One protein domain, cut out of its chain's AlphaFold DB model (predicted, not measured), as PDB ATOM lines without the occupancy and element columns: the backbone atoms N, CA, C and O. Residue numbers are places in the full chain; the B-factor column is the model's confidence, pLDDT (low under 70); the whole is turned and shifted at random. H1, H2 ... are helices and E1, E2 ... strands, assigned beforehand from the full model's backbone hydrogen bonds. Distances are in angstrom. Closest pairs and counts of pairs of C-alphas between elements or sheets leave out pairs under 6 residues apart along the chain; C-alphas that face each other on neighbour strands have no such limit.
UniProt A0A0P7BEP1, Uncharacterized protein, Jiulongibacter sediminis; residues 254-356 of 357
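This is residues 254 to 356 of the 357 residues of an uncharacterized protein of Jiulongibacter sediminis (UniProt A0A0P7BEP1). A small head, made of a two-stranded hairpin, E1 and E2, and a helical hairpin, H2 and H3, has one very long helix, H4, leaving it as an arm; residues 323 to 356, of which 323 to 354 belong to H4, stick out. In the head, H2 packs on both H3 and residues 315 to 318 of H4, while the loop of the strand hairpin makes the end opposite the arm's tip. The printed part has 103 residues, with four named helices and two named strands in the order H1, H2, H3, E1, E2, H4; the sheet has the order E1 - E2, antiparallel, and the class is mostly helix. The whole is extended, with a radius of gyration of the C-alphas of 23.9 A and spans of 89 by 28 by 20 A.

The sheet is formed by E1, residues 295 to 297, and E2, residues 304 to 306, which make a hairpin. They are antiparallel, with 144 degrees between their N-to-C directions. The C-alphas of Phe 295 and Leu 306 face each other at 4.7 A. N 296 and O 305 are within hydrogen-bond range at 2.8 A, and so are N 305 and O 296 at 2.8 A. The closest C-alphas of H3, residues 281 to 290, and E1 are those of Glu 288 and Phe 295, 6.1 A apart. Those of H3 and E2 are Leu 284 and Leu 304, 7.8 A apart. H2, residues 266 to 275, touches H3, and their closest C-alphas are those of Thr 272 and Met 287, 7.0 A apart. H2 and H3 form a helical hairpin, at a shallow tilt of 2 degrees, opposite ways. H4, residues 308 to 354, touches H2 with its residues 315 to 318 alone; the closest C-alphas are those of Met 270 and Ala 318, 6.5 A apart. Their lines stand at a steep tilt of 69 degrees, only just short of about perpendicular, and they run opposite ways. H3 and H4 are apart. H1, residues 254 to 257, touches no helix, and it is apart from E1 and E2. Every O i to N i+4 pair is within hydrogen-bond range in H2, H3 and H4; H1 is too short for such a pair, and its one O i to N i+3 pair is not within range.

E1, residues 295 to 297, and E2, residues 304 to 306, have three residues each. H4, residues 308 to 354, measures 67.5 A from its first C-alpha, at (-27.284, 45.368, 3.950), to its last, at (-84.213, 16.256, 25.586). H3, residues 281 to 290, is 14.6 A long, and H2, residues 266 to 275, is 14.5 A long. H1, residues 254 to 257, is a helix of four residues and begins with C-alpha 254 at (-35.316, 54.118, -2.894).

The two C-alphas farthest apart are those of Gly 300, between E1 and E2, and Arg 356, at 88.7 A. Without residues 323 to 356, which stand free, the body has 69 residues, spans 38 by 26 by 21 A and has a radius of gyration of 12.1 A. The printed part has no cut. The links H2 to H3, H3 to E1 and E2 to H4 are tight; H1 to H2 and E1 to E2 are short; no link is long. The mean pLDDT of the printed part is 72.4, with 32 residues under 70, among them residues 254 to 275 and 316 to 319; the mean of H1 is 43.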
ATOM      1  N   SER A 254     -34.950  55.237  -3.788       45.84
ATOM      2  CA  SER A 254     -35.316  54.118  -2.894       45.84
ATOM      3  C   SER A 254     -36.741  54.202  -2.330       45.84
ATOM      4  O   SER A 254     -37.385  53.174  -2.112       45.84
ATOM      5  N   ALA A 255     -37.299  55.407  -2.180       42.91
ATOM      6  CA  ALA A 255     -38.668  55.587  -1.690       42.91
ATOM      7  C   ALA A 255     -39.746  55.164  -2.713       42.91
ATOM      8  O   ALA A 255     -40.873  54.841  -2.330       42.91
ATOM      9  N   SER A 256     -39.422  55.145  -4.013       41.38
ATOM     10  CA  SER A 256     -40.362  54.786  -5.086       41.38
ATOM     11  C   SER A 256     -40.259  53.333  -5.556       41.38
ATOM     12  O   SER A 256     -41.235  52.816  -6.105       41.38
ATOM     13  N   ASN A 257     -39.127  52.662  -5.320       41.09
ATOM     14  CA  ASN A 257     -38.847  51.348  -5.914       41.09
ATOM     15  C   ASN A 257     -39.244  50.158  -5.030       41.09
ATOM     16  O   ASN A 257     -39.692  49.148  -5.571       41.09
ATOM     17  N   LEU A 258     -39.254  50.304  -3.698       45.31
ATOM     18  CA  LEU A 258     -39.817  49.281  -2.795       45.31
ATOM     19  C   LEU A 258     -41.314  49.026  -3.037       45.31
ATOM     20  O   LEU A 258     -41.864  48.032  -2.580       45.31
ATOM     21  N   ARG A 259     -41.993  49.936  -3.746       43.09
ATOM     22  CA  ARG A 259     -43.449  49.931  -3.904       43.09
ATOM     23  C   ARG A 259     -43.940  49.523  -5.295       43.09
ATOM     24  O   ARG A 259     -45.149  49.547  -5.512       43.09
ATOM     25  N   LYS A 260     -43.052  49.194  -6.244       42.34
ATOM     26  CA  LYS A 260     -43.452  48.905  -7.638       42.34
ATOM     27  C   LYS A 260     -42.762  47.726  -8.328       42.34
ATOM     28  O   LYS A 260     -43.251  47.333  -9.383       42.34
ATOM     29  N   ALA A 261     -41.666  47.179  -7.801       42.22
ATOM     30  CA  ALA A 261     -40.811  46.302  -8.606       42.22
ATOM     31  C   ALA A 261     -41.164  44.809  -8.605       42.22
ATOM     32  O   ALA A 261     -40.643  44.093  -9.453       42.22
ATOM     33  N   SER A 262     -42.067  44.309  -7.764       43.09
ATOM     34  CA  SER A 262     -42.479  42.919  -7.923       43.09
ATOM     35  C   SER A 262     -43.929  42.712  -7.514       43.09
ATOM     36  O   SER A 262     -44.372  43.117  -6.446       43.09
ATOM     37  N   GLY A 263     -44.693  42.055  -8.385       49.12
ATOM     38  CA  GLY A 263     -45.972  41.438  -8.021       49.12
ATOM     39  C   GLY A 263     -45.804  40.257  -7.057       49.12
ATOM     40  O   GLY A 263     -46.725  39.456  -6.933       49.12
ATOM     41  N   THR A 264     -44.637  40.140  -6.423       55.38
ATOM     42  CA  THR A 264     -44.303  39.194  -5.372       55.38
ATOM     43  C   THR A 264     -45.011  39.646  -4.108       55.38
ATOM     44  O   THR A 264     -44.890  40.794  -3.670       55.38
ATOM     45  N   SER A 265     -45.804  38.751  -3.542       58.97
ATOM     46  CA  SER A 265     -46.469  39.007  -2.275       58.97
ATOM     47  C   SER A 265     -45.427  39.227  -1.175       58.97
ATOM     48  O   SER A 265     -44.336  38.665  -1.179       58.97
ATOM     49  N   GLU A 266     -45.746  40.061  -0.194       60.34
ATOM     50  CA  GLU A 266     -44.821  40.355   0.909       60.34
ATOM     51  C   GLU A 266     -44.546  39.118   1.788       60.34
ATOM     52  O   GLU A 266     -43.514  39.048   2.456       60.34
ATOM     53  N   ASP A 267     -45.433  38.119   1.724       61.31
ATOM     54  CA  ASP A 267     -45.261  36.793   2.323       61.31
ATOM     55  C   ASP A 267     -44.180  35.972   1.595       61.31
ATOM     56  O   ASP A 267     -43.393  35.277   2.241       61.31
ATOM     57  N   GLU A 268     -44.082  36.090   0.265       63.06
ATOM     58  CA  GLU A 268     -43.000  35.487  -0.520       63.06
ATOM     59  C   GLU A 268     -41.656  36.137  -0.182       63.06
ATOM     60  O   GLU A 268     -40.704  35.410   0.063       63.06
ATOM     61  N   ILE A 269     -41.591  37.469  -0.034       65.94
ATOM     62  CA  ILE A 269     -40.361  38.180   0.374       65.94
ATOM     63  C   ILE A 269     -39.827  37.654   1.718       65.94
ATOM     64  O   ILE A 269     -38.626  37.430   1.865       65.94
ATOM     65  N   MET A 270     -40.711  37.428   2.695       62.97
ATOM     66  CA  MET A 270     -40.324  36.883   4.002       62.97
ATOM     67  C   MET A 270     -39.823  35.450   3.925       62.97
ATOM     68  O   MET A 270     -38.820  35.111   4.555       62.97
ATOM     69  N   ASN A 271     -40.525  34.611   3.165       64.81
ATOM     70  CA  ASN A 271     -40.155  33.213   3.013       64.81
ATOM     71  C   ASN A 271     -38.793  33.100   2.311       64.81
ATOM     72  O   ASN A 271     -37.904  32.415   2.807       64.81
ATOM     73  N   THR A 272     -38.603  33.879   1.247       65.06
ATOM     74  CA  THR A 272     -37.354  34.082   0.506       65.06
ATOM     75  C   THR A 272     -36.196  34.467   1.431       65.06
ATOM     76  O   THR A 272     -35.239  33.710   1.535       65.06
ATOM     77  N   ILE A 273     -36.280  35.575   2.180       66.81
ATOM     78  CA  ILE A 273     -35.157  36.034   3.030       66.81
ATOM     79  C   ILE A 273     -34.777  34.991   4.096       66.81
ATOM     80  O   ILE A 273     -33.604  34.848   4.425       66.81
ATOM     81  N   SER A 274     -35.750  34.248   4.634       65.50
ATOM     82  CA  SER A 274     -35.496  33.234   5.668       65.50
ATOM     83  C   SER A 274     -34.873  31.930   5.153       65.50
ATOM     84  O   SER A 274     -34.361  31.153   5.959       65.50
ATOM     85  N   GLN A 275     -34.942  31.677   3.843       68.81
ATOM     86  CA  GLN A 275     -34.481  30.434   3.218       68.81
ATOM     87  C   GLN A 275     -33.077  30.537   2.620       68.81
ATOM     88  O   GLN A 275     -32.442  29.504   2.424       68.81
ATOM     89  N   PHE A 276     -32.585  31.749   2.360       71.00
ATOM     90  CA  PHE A 276     -31.297  31.953   1.702       71.00
ATOM     91  C   PHE A 276     -30.125  32.015   2.682       71.00
ATOM     92  O   PHE A 276     -30.133  32.781   3.649       71.00
ATOM     93  N   ASP A 277     -29.074  31.238   2.399       72.31
ATOM     94  CA  ASP A 277     -27.780  31.397   3.051       72.31
ATOM     95  C   ASP A 277     -26.999  32.507   2.339       72.31
ATOM     96  O   ASP A 277     -26.531  32.347   1.214       72.31
ATOM     97  N   LEU A 278     -26.796  33.638   3.022       71.50
ATOM     98  CA  LEU A 278     -26.042  34.780   2.487       71.50
ATOM     99  C   LEU A 278     -24.568  34.457   2.164       71.50
ATOM    100  O   LEU A 278     -23.858  35.295   1.611       71.50
ATOM    101  N   ARG A 279     -24.081  33.266   2.533       71.69
ATOM    102  CA  ARG A 279     -22.743  32.762   2.191       71.69
ATOM    103  C   ARG A 279     -22.731  31.892   0.935       71.69
ATOM    104  O   ARG A 279     -21.646  31.552   0.465       71.69
ATOM    105  N   ASN A 280     -23.894  31.518   0.407       77.06
ATOM    106  CA  ASN A 280     -24.037  30.683  -0.776       77.06
ATOM    107  C   ASN A 280     -24.283  31.557  -2.028       77.06
ATOM    108  O   ASN A 280     -25.327  32.191  -2.132       77.06
ATOM    109  N   PRO A 281     -23.365  31.586  -3.011       73.56
ATOM    110  CA  PRO A 281     -23.502  32.430  -4.201       73.56
ATOM    111  C   PRO A 281     -24.744  32.154  -5.060       73.56
ATOM    112  O   PRO A 281     -25.234  33.069  -5.717       73.56
ATOM    113  N   GLU A 282     -25.248  30.918  -5.087       77.69
ATOM    114  CA  GLU A 282     -26.456  30.582  -5.860       77.69
ATOM    115  C   GLU A 282     -27.721  31.130  -5.186       77.69
ATOM    116  O   GLU A 282     -28.584  31.687  -5.865       77.69
ATOM    117  N   ASP A 283     -27.767  31.095  -3.852       76.38
ATOM    118  CA  ASP A 283     -28.838  31.698  -3.053       76.38
ATOM    119  C   ASP A 283     -28.887  33.222  -3.255       76.38
ATOM    120  O   ASP A 283     -29.963  33.809  -3.332       76.38
ATOM    121  N   LEU A 284     -27.729  33.876  -3.417       72.81
ATOM    122  CA  LEU A 284     -27.658  35.315  -3.704       72.81
ATOM    123  C   LEU A 284     -28.234  35.671  -5.086       72.81
ATOM    124  O   LEU A 284     -28.939  36.671  -5.208       72.81
ATOM    125  N   LYS A 285     -27.988  34.848  -6.116       75.44
ATOM    126  CA  LYS A 285     -28.557  35.045  -7.466       75.44
ATOM    127  C   LYS A 285     -30.073  34.845  -7.484       75.44
ATOM    128  O   LYS A 285     -30.804  35.581  -8.153       75.44
ATOM    129  N   GLU A 286     -30.565  33.848  -6.753       75.75
ATOM    130  CA  GLU A 286     -32.005  33.622  -6.612       75.75
ATOM    131  C   GLU A 286     -32.661  34.780  -5.846       75.75
ATOM    132  O   GLU A 286     -33.687  35.316  -6.273       75.75
ATOM    133  N   MET A 287     -32.015  35.256  -4.780       72.62
ATOM    134  CA  MET A 287     -32.478  36.401  -4.003       72.62
ATOM    135  C   MET A 287     -32.499  37.700  -4.822       72.62
ATOM    136  O   MET A 287     -33.436  38.480  -4.668       72.62
ATOM    137  N   GLU A 288     -31.546  37.926  -5.734       74.25
ATOM    138  CA  GLU A 288     -31.574  39.052  -6.683       74.25
ATOM    139  C   GLU A 288     -32.790  39.001  -7.618       74.25
ATOM    140  O   GLU A 288     -33.401  40.030  -7.908       74.25
ATOM    141  N   THR A 289     -33.189  37.798  -8.037       75.12
ATOM    142  CA  THR A 289     -34.371  37.606  -8.888       75.12
ATOM    143  C   THR A 289     -35.660  37.993  -8.154       75.12
ATOM    144  O   THR A 289     -36.572  38.563  -8.755       75.12
ATOM    145  N   VAL A 290     -35.742  37.705  -6.852       72.38
ATOM    146  CA  VAL A 290     -36.928  37.992  -6.025       72.38
ATOM    147  C   VAL A 290     -36.936  39.432  -5.494       72.38
ATOM    148  O   VAL A 290     -38.001  40.051  -5.393       72.38
ATOM    149  N   LEU A 291     -35.762  39.974  -5.164       72.25
ATOM    150  CA  LEU A 291     -35.549  41.304  -4.587       72.25
ATOM    151  C   LEU A 291     -34.612  42.136  -5.479       72.25
ATOM    152  O   LEU A 291     -33.460  42.394  -5.112       72.25
ATOM    153  N   PRO A 292     -35.099  42.591  -6.649       68.94
ATOM    154  CA  PRO A 292     -34.278  43.349  -7.583       68.94
ATOM    155  C   PRO A 292     -33.819  44.675  -6.965       68.94
ATOM    156  O   PRO A 292     -34.605  45.400  -6.351       68.94
ATOM    157  N   GLY A 293     -32.543  45.009  -7.165       69.88
ATOM    158  CA  GLY A 293     -31.922  46.242  -6.665       69.88
ATOM    159  C   GLY A 293     -31.319  46.149  -5.261       69.88
ATOM    160  O   GLY A 293     -30.692  47.109  -4.826       69.88
ATOM    161  N   LEU A 294     -31.465  45.007  -4.581       73.94
ATOM    162  CA  LEU A 294     -30.763  44.724  -3.328       73.94
ATOM    163  C   LEU A 294     -29.284  44.364  -3.554       73.94
ATOM    164  O   LEU A 294     -28.444  44.518  -2.664       73.94
ATOM    165  N   PHE A 295     -28.989  43.876  -4.755       74.88
ATOM    166  CA  PHE A 295     -27.658  43.516  -5.191       74.88
ATOM    167  C   PHE A 295     -27.137  44.511  -6.220       74.88
ATOM    168  O   PHE A 295     -27.880  45.024  -7.059       74.88
ATOM    169  N   HIS A 296     -25.840  44.770  -6.145       75.75
ATOM    170  CA  HIS A 296     -25.106  45.606  -7.076       75.75
ATOM    171  C   HIS A 296     -23.940  44.803  -7.631       75.75
ATOM    172  O   HIS A 296     -23.139  44.258  -6.875       75.75
ATOM    173  N   GLN A 297     -23.818  44.746  -8.950       72.50
ATOM    174  CA  GLN A 297     -22.624  44.198  -9.569       72.50
ATOM    175  C   GLN A 297     -21.553  45.289  -9.604       72.50
ATOM    176  O   GLN A 297     -21.802  46.386 -10.107       72.50
ATOM    177  N   ALA A 298     -20.375  45.010  -9.048       70.88
ATOM    178  CA  ALA A 298     -19.247  45.917  -9.214       70.88
ATOM    179  C   ALA A 298     -18.822  45.920 -10.688       70.88
ATOM    180  O   ALA A 298     -18.658  44.858 -11.296       70.88
ATOM    181  N   GLU A 299     -18.658  47.105 -11.272       66.56
ATOM    182  CA  GLU A 299     -18.288  47.247 -12.678       66.56
ATOM    183  C   GLU A 299     -16.953  46.532 -12.956       66.56
ATOM    184  O   GLU A 299     -15.964  46.727 -12.250       66.56
ATOM    185  N   GLY A 300     -16.945  45.627 -13.941       72.00
ATOM    186  CA  GLY A 300     -15.779  44.791 -14.258       72.00
ATOM    187  C   GLY A 300     -15.540  43.597 -13.320       72.00
ATOM    188  O   GLY A 300     -14.508  42.938 -13.440       72.00
ATOM    189  N   SER A 301     -16.468  43.287 -12.410       72.00
ATOM    190  CA  SER A 301     -16.381  42.144 -11.494       72.00
ATOM    191  C   SER A 301     -17.558  41.175 -11.651       72.00
ATOM    192  O   SER A 301     -18.695  41.568 -11.910       72.00
ATOM    193  N   GLU A 302     -17.300  39.884 -11.427       70.88
ATOM    194  CA  GLU A 302     -18.354  38.875 -11.238       70.88
ATOM    195  C   GLU A 302     -18.928  38.891  -9.808       70.88
ATOM    196  O   GLU A 302     -19.867  38.156  -9.507       70.88
ATOM    197  N   ASN A 303     -18.379  39.723  -8.913       69.62
ATOM    198  CA  ASN A 303     -18.829  39.794  -7.529       69.62
ATOM    199  C   ASN A 303     -20.160  40.547  -7.415       69.62
ATOM    200  O   ASN A 303     -20.265  41.725  -7.771       69.62
ATOM    201  N   LEU A 304     -21.144  39.869  -6.827       71.38
ATOM    202  CA  LEU A 304     -22.396  40.456  -6.365       71.38
ATOM    203  C   LEU A 304     -22.167  41.128  -5.001       71.38
ATOM    204  O   LEU A 304     -21.738  40.480  -4.046       71.38
ATOM    205  N   LEU A 305     -22.457  42.421  -4.895       73.06
ATOM    206  CA  LEU A 305     -22.419  43.181  -3.645       73.06
ATOM    207  C   LEU A 305     -23.834  43.309  -3.084       73.06
ATOM    208  O   LEU A 305     -24.754  43.643  -3.819       73.06
ATOM    209  N   LEU A 306     -24.008  43.070  -1.785       74.19
ATOM    210  CA  LEU A 306     -25.302  43.140  -1.102       74.19
ATOM    211  C   LEU A 306     -25.457  44.464  -0.338       74.19
ATOM    212  O   LEU A 306     -24.617  44.791   0.503       74.19
ATOM    213  N   ASP A 307     -26.562  45.183  -0.552       76.94
ATOM    214  CA  ASP A 307     -26.927  46.347   0.262       76.94
ATOM    215  C   ASP A 307     -27.611  45.907   1.569       76.94
ATOM    216  O   ASP A 307     -28.833  45.753   1.674       76.94
ATOM    217  N   TYR A 308     -26.802  45.728   2.614       72.00
ATOM    218  CA  TYR A 308     -27.284  45.368   3.950       72.00
ATOM    219  C   TYR A 308     -28.232  46.407   4.566       72.00
ATOM    220  O   TYR A 308     -29.067  46.053   5.403       72.00
ATOM    221  N   SER A 309     -28.130  47.682   4.180       72.75
ATOM    222  CA  SER A 309     -29.009  48.726   4.712       72.75
ATOM    223  C   SER A 309     -30.431  48.558   4.175       72.75
ATOM    224  O   SER A 309     -31.392  48.548   4.951       72.75
ATOM    225  N   GLN A 310     -30.564  48.295   2.874       72.44
ATOM    226  CA  GLN A 310     -31.841  47.968   2.248       72.44
ATOM    227  C   GLN A 310     -32.395  46.635   2.763       72.44
ATOM    228  O   GLN A 310     -33.581  46.570   3.102       72.44
ATOM    229  N   LEU A 311     -31.551  45.606   2.924       75.56
ATOM    230  CA  LEU A 311     -31.974  44.312   3.476       75.56
ATOM    231  C   LEU A 311     -32.583  44.468   4.876       75.56
ATOM    232  O   LEU A 311     -33.635  43.891   5.166       75.56
ATOM    233  N   ASN A 312     -31.964  45.279   5.737       73.06
ATOM    234  CA  ASN A 312     -32.476  45.551   7.079       73.06
ATOM    235  C   ASN A 312     -33.833  46.268   7.047       73.06
ATOM    236  O   ASN A 312     -34.740  45.906   7.800       73.06
ATOM    237  N   VAL A 313     -34.008  47.257   6.164       72.75
ATOM    238  CA  VAL A 313     -35.285  47.976   6.011       72.75
ATOM    239  C   VAL A 313     -36.396  47.041   5.525       72.75
ATOM    240  O   VAL A 313     -37.510  47.086   6.062       72.75
ATOM    241  N   ILE A 314     -36.098  46.169   4.558       71.75
ATOM    242  CA  ILE A 314     -37.036  45.158   4.049       71.75
ATOM    243  C   ILE A 314     -37.412  44.189   5.173       71.75
ATOM    244  O   ILE A 314     -38.597  44.027   5.473       71.75
ATOM    245  N   SER A 315     -36.417  43.631   5.863       70.62
ATOM    246  CA  SER A 315     -36.613  42.664   6.950       70.62
ATOM    247  C   SER A 315     -37.466  43.240   8.086       70.62
ATOM    248  O   SER A 315     -38.421  42.610   8.541       70.62
ATOM    249  N   LEU A 316     -37.194  44.478   8.519       69.50
ATOM    250  CA  LEU A 316     -37.976  45.150   9.563       69.50
ATOM    251  C   LEU A 316     -39.413  45.447   9.129       69.50
ATOM    252  O   LEU A 316     -40.345  45.310   9.927       69.50
ATOM    253  N   SER A 317     -39.604  45.880   7.882       69.50
ATOM    254  CA  SER A 317     -40.937  46.156   7.337       69.50
ATOM    255  C   SER A 317     -41.785  44.892   7.306       69.50
ATOM    256  O   SER A 317     -42.964  44.912   7.666       69.50
ATOM    257  N   ALA A 318     -41.160  43.783   6.941       68.31
ATOM    258  CA  ALA A 318     -41.820  42.512   6.801       68.31
ATOM    259  C   ALA A 318     -42.120  41.850   8.169       68.31
ATOM    260  O   ALA A 318     -43.244  41.393   8.393       68.31
ATOM    261  N   LEU A 319     -41.227  41.976   9.163       69.06
ATOM    262  CA  LEU A 319     -41.509  41.612  10.565       69.06
ATOM    263  C   LEU A 319     -42.694  42.391  11.165       69.06
ATOM    264  O   LEU A 319     -43.545  41.813  11.846       69.06
ATOM    265  N   LYS A 320     -42.789  43.706  10.909       71.38
ATOM    266  CA  LYS A 320     -43.920  44.527  11.387       71.38
ATOM    267  C   LYS A 320     -45.260  44.030  10.841       71.38
ATOM    268  O   LYS A 320     -46.249  44.026  11.572       71.38
ATOM    269  N   LYS A 321     -45.298  43.597   9.580       68.81
ATOM    270  CA  LYS A 321     -46.513  43.052   8.958       68.81
ATOM    271  C   LYS A 321     -46.871  41.676   9.492       68.81
ATOM    272  O   LYS A 321     -48.035  41.449   9.806       68.81
ATOM    273  N   GLN A 322     -45.882  40.803   9.675       71.81
ATOM    274  CA  GLN A 322     -46.101  39.495  10.284       71.81
ATOM    275  C   GLN A 322     -46.719  39.635  11.682       71.81
ATOM    276  O   GLN A 322     -47.688  38.952  12.007       71.81
ATOM    277  N   LYS A 323     -46.222  40.586  12.482       76.88
ATOM    278  CA  LYS A 323     -46.818  40.914  13.781       76.88
ATOM    279  C   LYS A 323     -48.287  41.339  13.650       76.88
ATOM    280  O   LYS A 323     -49.122  40.809  14.374       76.88
ATOM    281  N   ALA A 324     -48.614  42.222  12.705       76.69
ATOM    282  CA  ALA A 324     -49.996  42.649  12.469       76.69
ATOM    283  C   ALA A 324     -50.908  41.491  12.009       76.69
ATOM    284  O   ALA A 324     -52.072  41.418  12.404       76.69
ATOM    285  N   LEU A 325     -50.388  40.562  11.198       79.69
ATOM    286  CA  LEU A 325     -51.120  39.359  10.797       79.69
ATOM    287  C   LEU A 325     -51.382  38.438  11.995       79.69
ATOM    288  O   LEU A 325     -52.507  37.967  12.156       79.69
ATOM    289  N   TYR A 326     -50.378  38.217  12.848       75.88
ATOM    290  CA  TYR A 326     -50.534  37.436  14.077       75.88
ATOM    291  C   TYR A 326     -51.551  38.058  15.032       75.88
ATOM    292  O   TYR A 326     -52.377  37.337  15.587       75.88
ATOM    293  N   GLU A 327     -51.531  39.380  15.196       86.19
ATOM    294  CA  GLU A 327     -52.520  40.099  16.005       86.19
ATOM    295  C   GLU A 327     -53.938  39.858  15.461       86.19
ATOM    296  O   GLU A 327     -54.821  39.436  16.209       86.19
ATOM    297  N   LYS A 328     -54.135  39.969  14.140       88.12
ATOM    298  CA  LYS A 328     -55.426  39.686  13.492       88.12
ATOM    299  C   LYS A 328     -55.871  38.225  13.645       88.12
ATOM    300  O   LYS A 328     -57.048  37.959  13.888       88.12
ATOM    301  N   GLN A 329     -54.961  37.263  13.492       86.44
ATOM    302  CA  GLN A 329     -55.271  35.841  13.695       86.44
ATOM    303  C   GLN A 329     -55.627  35.547  15.156       86.44
ATOM    304  O   GLN A 329     -56.562  34.795  15.424       86.44
ATOM    305  N   SER A 330     -54.929  36.176  16.104       88.88
ATOM    306  CA  SER A 330     -55.232  36.070  17.530       88.88
ATOM    307  C   SER A 330     -56.630  36.607  17.852       88.88
ATOM    308  O   SER A 330     -57.363  35.976  18.611       88.88
ATOM    309  N   GLU A 331     -57.033  37.733  17.258       90.25
ATOM    310  CA  GLU A 331     -58.393  38.272  17.403       90.25
ATOM    311  C   GLU A 331     -59.456  37.298  16.873       90.25
ATOM    312  O   GLU A 331     -60.450  37.030  17.551       90.25
ATOM    313  N   GLN A 332     -59.225  36.704  15.698       90.00
ATOM    314  CA  GLN A 332     -60.132  35.705  15.124       90.00
ATOM    315  C   GLN A 332     -60.249  34.450  15.997       90.00
ATOM    316  O   GLN A 332     -61.346  33.912  16.156       90.00
ATOM    317  N   LEU A 333     -59.145  33.989  16.591       88.44
ATOM    318  CA  LEU A 333     -59.154  32.849  17.510       88.44
ATOM    319  C   LEU A 333     -59.985  33.135  18.765       88.44
ATOM    320  O   LEU A 333     -60.746  32.269  19.196       88.44
ATOM    321  N   ILE A 334     -59.897  34.351  19.313       91.12
ATOM    322  CA  ILE A 334     -60.732  34.779  20.444       91.12
ATOM    323  C   ILE A 334     -62.216  34.771  20.050       91.12
ATOM    324  O   ILE A 334     -63.054  34.279  20.809       91.12
ATOM    325  N   GLU A 335     -62.559  35.270  18.859       90.25
ATOM    326  CA  GLU A 335     -63.943  35.276  18.373       90.25
ATOM    327  C   GLU A 335     -64.494  33.850  18.181       90.25
ATOM    328  O   GLU A 335     -65.640  33.559  18.542       90.25
ATOM    329  N   ILE A 336     -63.681  32.938  17.638       90.06
ATOM    330  CA  ILE A 336     -64.049  31.530  17.460       90.06
ATOM    331  C   ILE A 336     -64.248  30.846  18.817       90.06
ATOM    332  O   ILE A 336     -65.260  30.171  18.996       90.06
ATOM    333  N   ASP A 337     -63.354  31.046  19.789       90.44
ATOM    334  CA  ASP A 337     -63.490  30.480  21.141       90.44
ATOM    335  C   ASP A 337     -64.797  30.927  21.821       90.44
ATOM    336  O   ASP A 337     -65.541  30.112  22.373       90.44
ATOM    337  N   GLN A 338     -65.151  32.212  21.698       90.06
ATOM    338  CA  GLN A 338     -66.422  32.736  22.208       90.06
ATOM    339  C   GLN A 338     -67.638  32.096  21.523       90.06
ATOM    340  O   GLN A 338     -68.614  31.738  22.195       90.06
ATOM    341  N   LYS A 339     -67.597  31.922  20.194       89.75
ATOM    342  CA  LYS A 339     -68.668  31.243  19.446       89.75
ATOM    343  C   LYS A 339     -68.805  29.781  19.862       89.75
ATOM    344  O   LYS A 339     -69.933  29.330  20.064       89.75
ATOM    345  N   THR A 340     -67.696  29.067  20.038       89.88
ATOM    346  CA  THR A 340     -67.690  27.662  20.467       89.88
ATOM    347  C   THR A 340     -68.301  27.514  21.857       89.88
ATOM    348  O   THR A 340     -69.259  26.761  22.007       89.88
ATOM    349  N   LYS A 341     -67.888  28.328  22.839       91.12
ATOM    350  CA  LYS A 341     -68.483  28.333  24.193       91.12
ATOM    351  C   LYS A 341     -69.985  28.624  24.189       91.12
ATOM    352  O   LYS A 341     -70.754  28.040  24.958       91.12
ATOM    353  N   SER A 342     -70.426  29.531  23.315       89.94
ATOM    354  CA  SER A 342     -71.848  29.842  23.134       89.94
ATOM    355  C   SER A 342     -72.623  28.659  22.541       89.94
ATOM    356  O   SER A 342     -73.711  28.326  23.020       89.94
ATOM    357  N   LEU A 343     -72.064  27.985  21.532       88.25
ATOM    358  CA  LEU A 343     -72.655  26.790  20.929       88.25
ATOM    359  C   LEU A 343     -72.708  25.614  21.910       88.25
ATOM    360  O   LEU A 343     -73.760  24.989  22.022       88.25
ATOM    361  N   GLU A 344     -71.641  25.365  22.667       88.25
ATOM    362  CA  GLU A 344     -71.600  24.356  23.734       88.25
ATOM    363  C   GLU A 344     -72.676  24.622  24.792       88.25
ATOM    364  O   GLU A 344     -73.441  23.728  25.147       88.25
ATOM    365  N   SER A 345     -72.829  25.878  25.222       86.25
ATOM    366  CA  SER A 345     -73.884  26.267  26.167       86.25
ATOM    367  C   SER A 345     -75.294  26.030  25.611       86.25
ATOM    368  O   SER A 345     -76.218  25.698  26.356       86.25
ATOM    369  N   ARG A 346     -75.495  26.217  24.299       85.94
ATOM    370  CA  ARG A 346     -76.778  25.943  23.629       85.94
ATOM    371  C   ARG A 346     -77.040  24.446  23.487       85.94
ATOM    372  O   ARG A 346     -78.181  24.033  23.680       85.94
ATOM    373  N   LEU A 347     -76.014  23.657  23.173       84.94
ATOM    374  CA  LEU A 347     -76.089  22.197  23.107       84.94
ATOM    375  C   LEU A 347     -76.422  21.597  24.474       84.94
ATOM    376  O   LEU A 347     -77.382  20.842  24.566       84.94
ATOM    377  N   ALA A 348     -75.739  22.023  25.539       83.56
ATOM    378  CA  ALA A 348     -76.020  21.565  26.900       83.56
ATOM    379  C   ALA A 348     -77.475  21.844  27.321       83.56
ATOM    380  O   ALA A 348     -78.143  20.983  27.890       83.56
ATOM    381  N   LYS A 349     -78.010  23.027  26.979       83.19
ATOM    382  CA  LYS A 349     -79.429  23.347  27.211       83.19
ATOM    383  C   LYS A 349     -80.361  22.425  26.426       83.19
ATOM    384  O   LYS A 349     -81.357  21.965  26.973       83.19
ATOM    385  N   LEU A 350     -80.065  22.159  25.156       78.12
ATOM    386  CA  LEU A 350     -80.861  21.252  24.326       78.12
ATOM    387  C   LEU A 350     -80.846  19.818  24.871       78.12
ATOM    388  O   LEU A 350     -81.910  19.215  24.964       78.12
ATOM    389  N   GLU A 351     -79.689  19.307  25.295       78.88
ATOM    390  CA  GLU A 351     -79.554  17.992  25.939       78.88
ATOM    391  C   GLU A 351     -80.341  17.905  27.253       78.88
ATOM    392  O   GLU A 351     -81.042  16.922  27.489       78.88
ATOM    393  N   GLU A 352     -80.313  18.953  28.083       78.31
ATOM    394  CA  GLU A 352     -81.128  19.020  29.305       78.31
ATOM    395  C   GLU A 352     -82.633  19.001  28.989       78.31
ATOM    396  O   GLU A 352     -83.432  18.435  29.738       78.31
ATOM    397  N   THR A 353     -83.028  19.596  27.862       75.44
ATOM    398  CA  THR A 353     -84.433  19.634  27.437       75.44
ATOM    399  C   THR A 353     -84.872  18.292  26.843       75.44
ATOM    400  O   THR A 353     -86.016  17.887  27.030       75.44
ATOM    401  N   LEU A 354     -83.965  17.579  26.162       71.75
ATOM    402  CA  LEU A 354     -84.213  16.256  25.586       71.75
ATOM    403  C   LEU A 354     -84.306  15.157  26.651       71.75
ATOM    404  O   LEU A 354     -85.157  14.289  26.529       71.75
ATOM    405  N   ASN A 355     -83.493  15.223  27.711       70.19
ATOM    406  CA  ASN A 355     -83.527  14.271  28.832       70.19
ATOM    407  C   ASN A 355     -84.724  14.464  29.787       70.19
ATOM    408  O   ASN A 355     -84.885  13.689  30.729       70.19
ATOM    409  N   ARG A 356     -85.535  15.516  29.601       60.50
ATOM    410  CA  ARG A 356     -86.757  15.779  30.386       60.50
ATOM    411  C   ARG A 356     -88.046  15.271  29.731       60.50
ATOM    412  O   ARG A 356     -89.094  15.362  30.368       60.50
TER     413      ARG A 356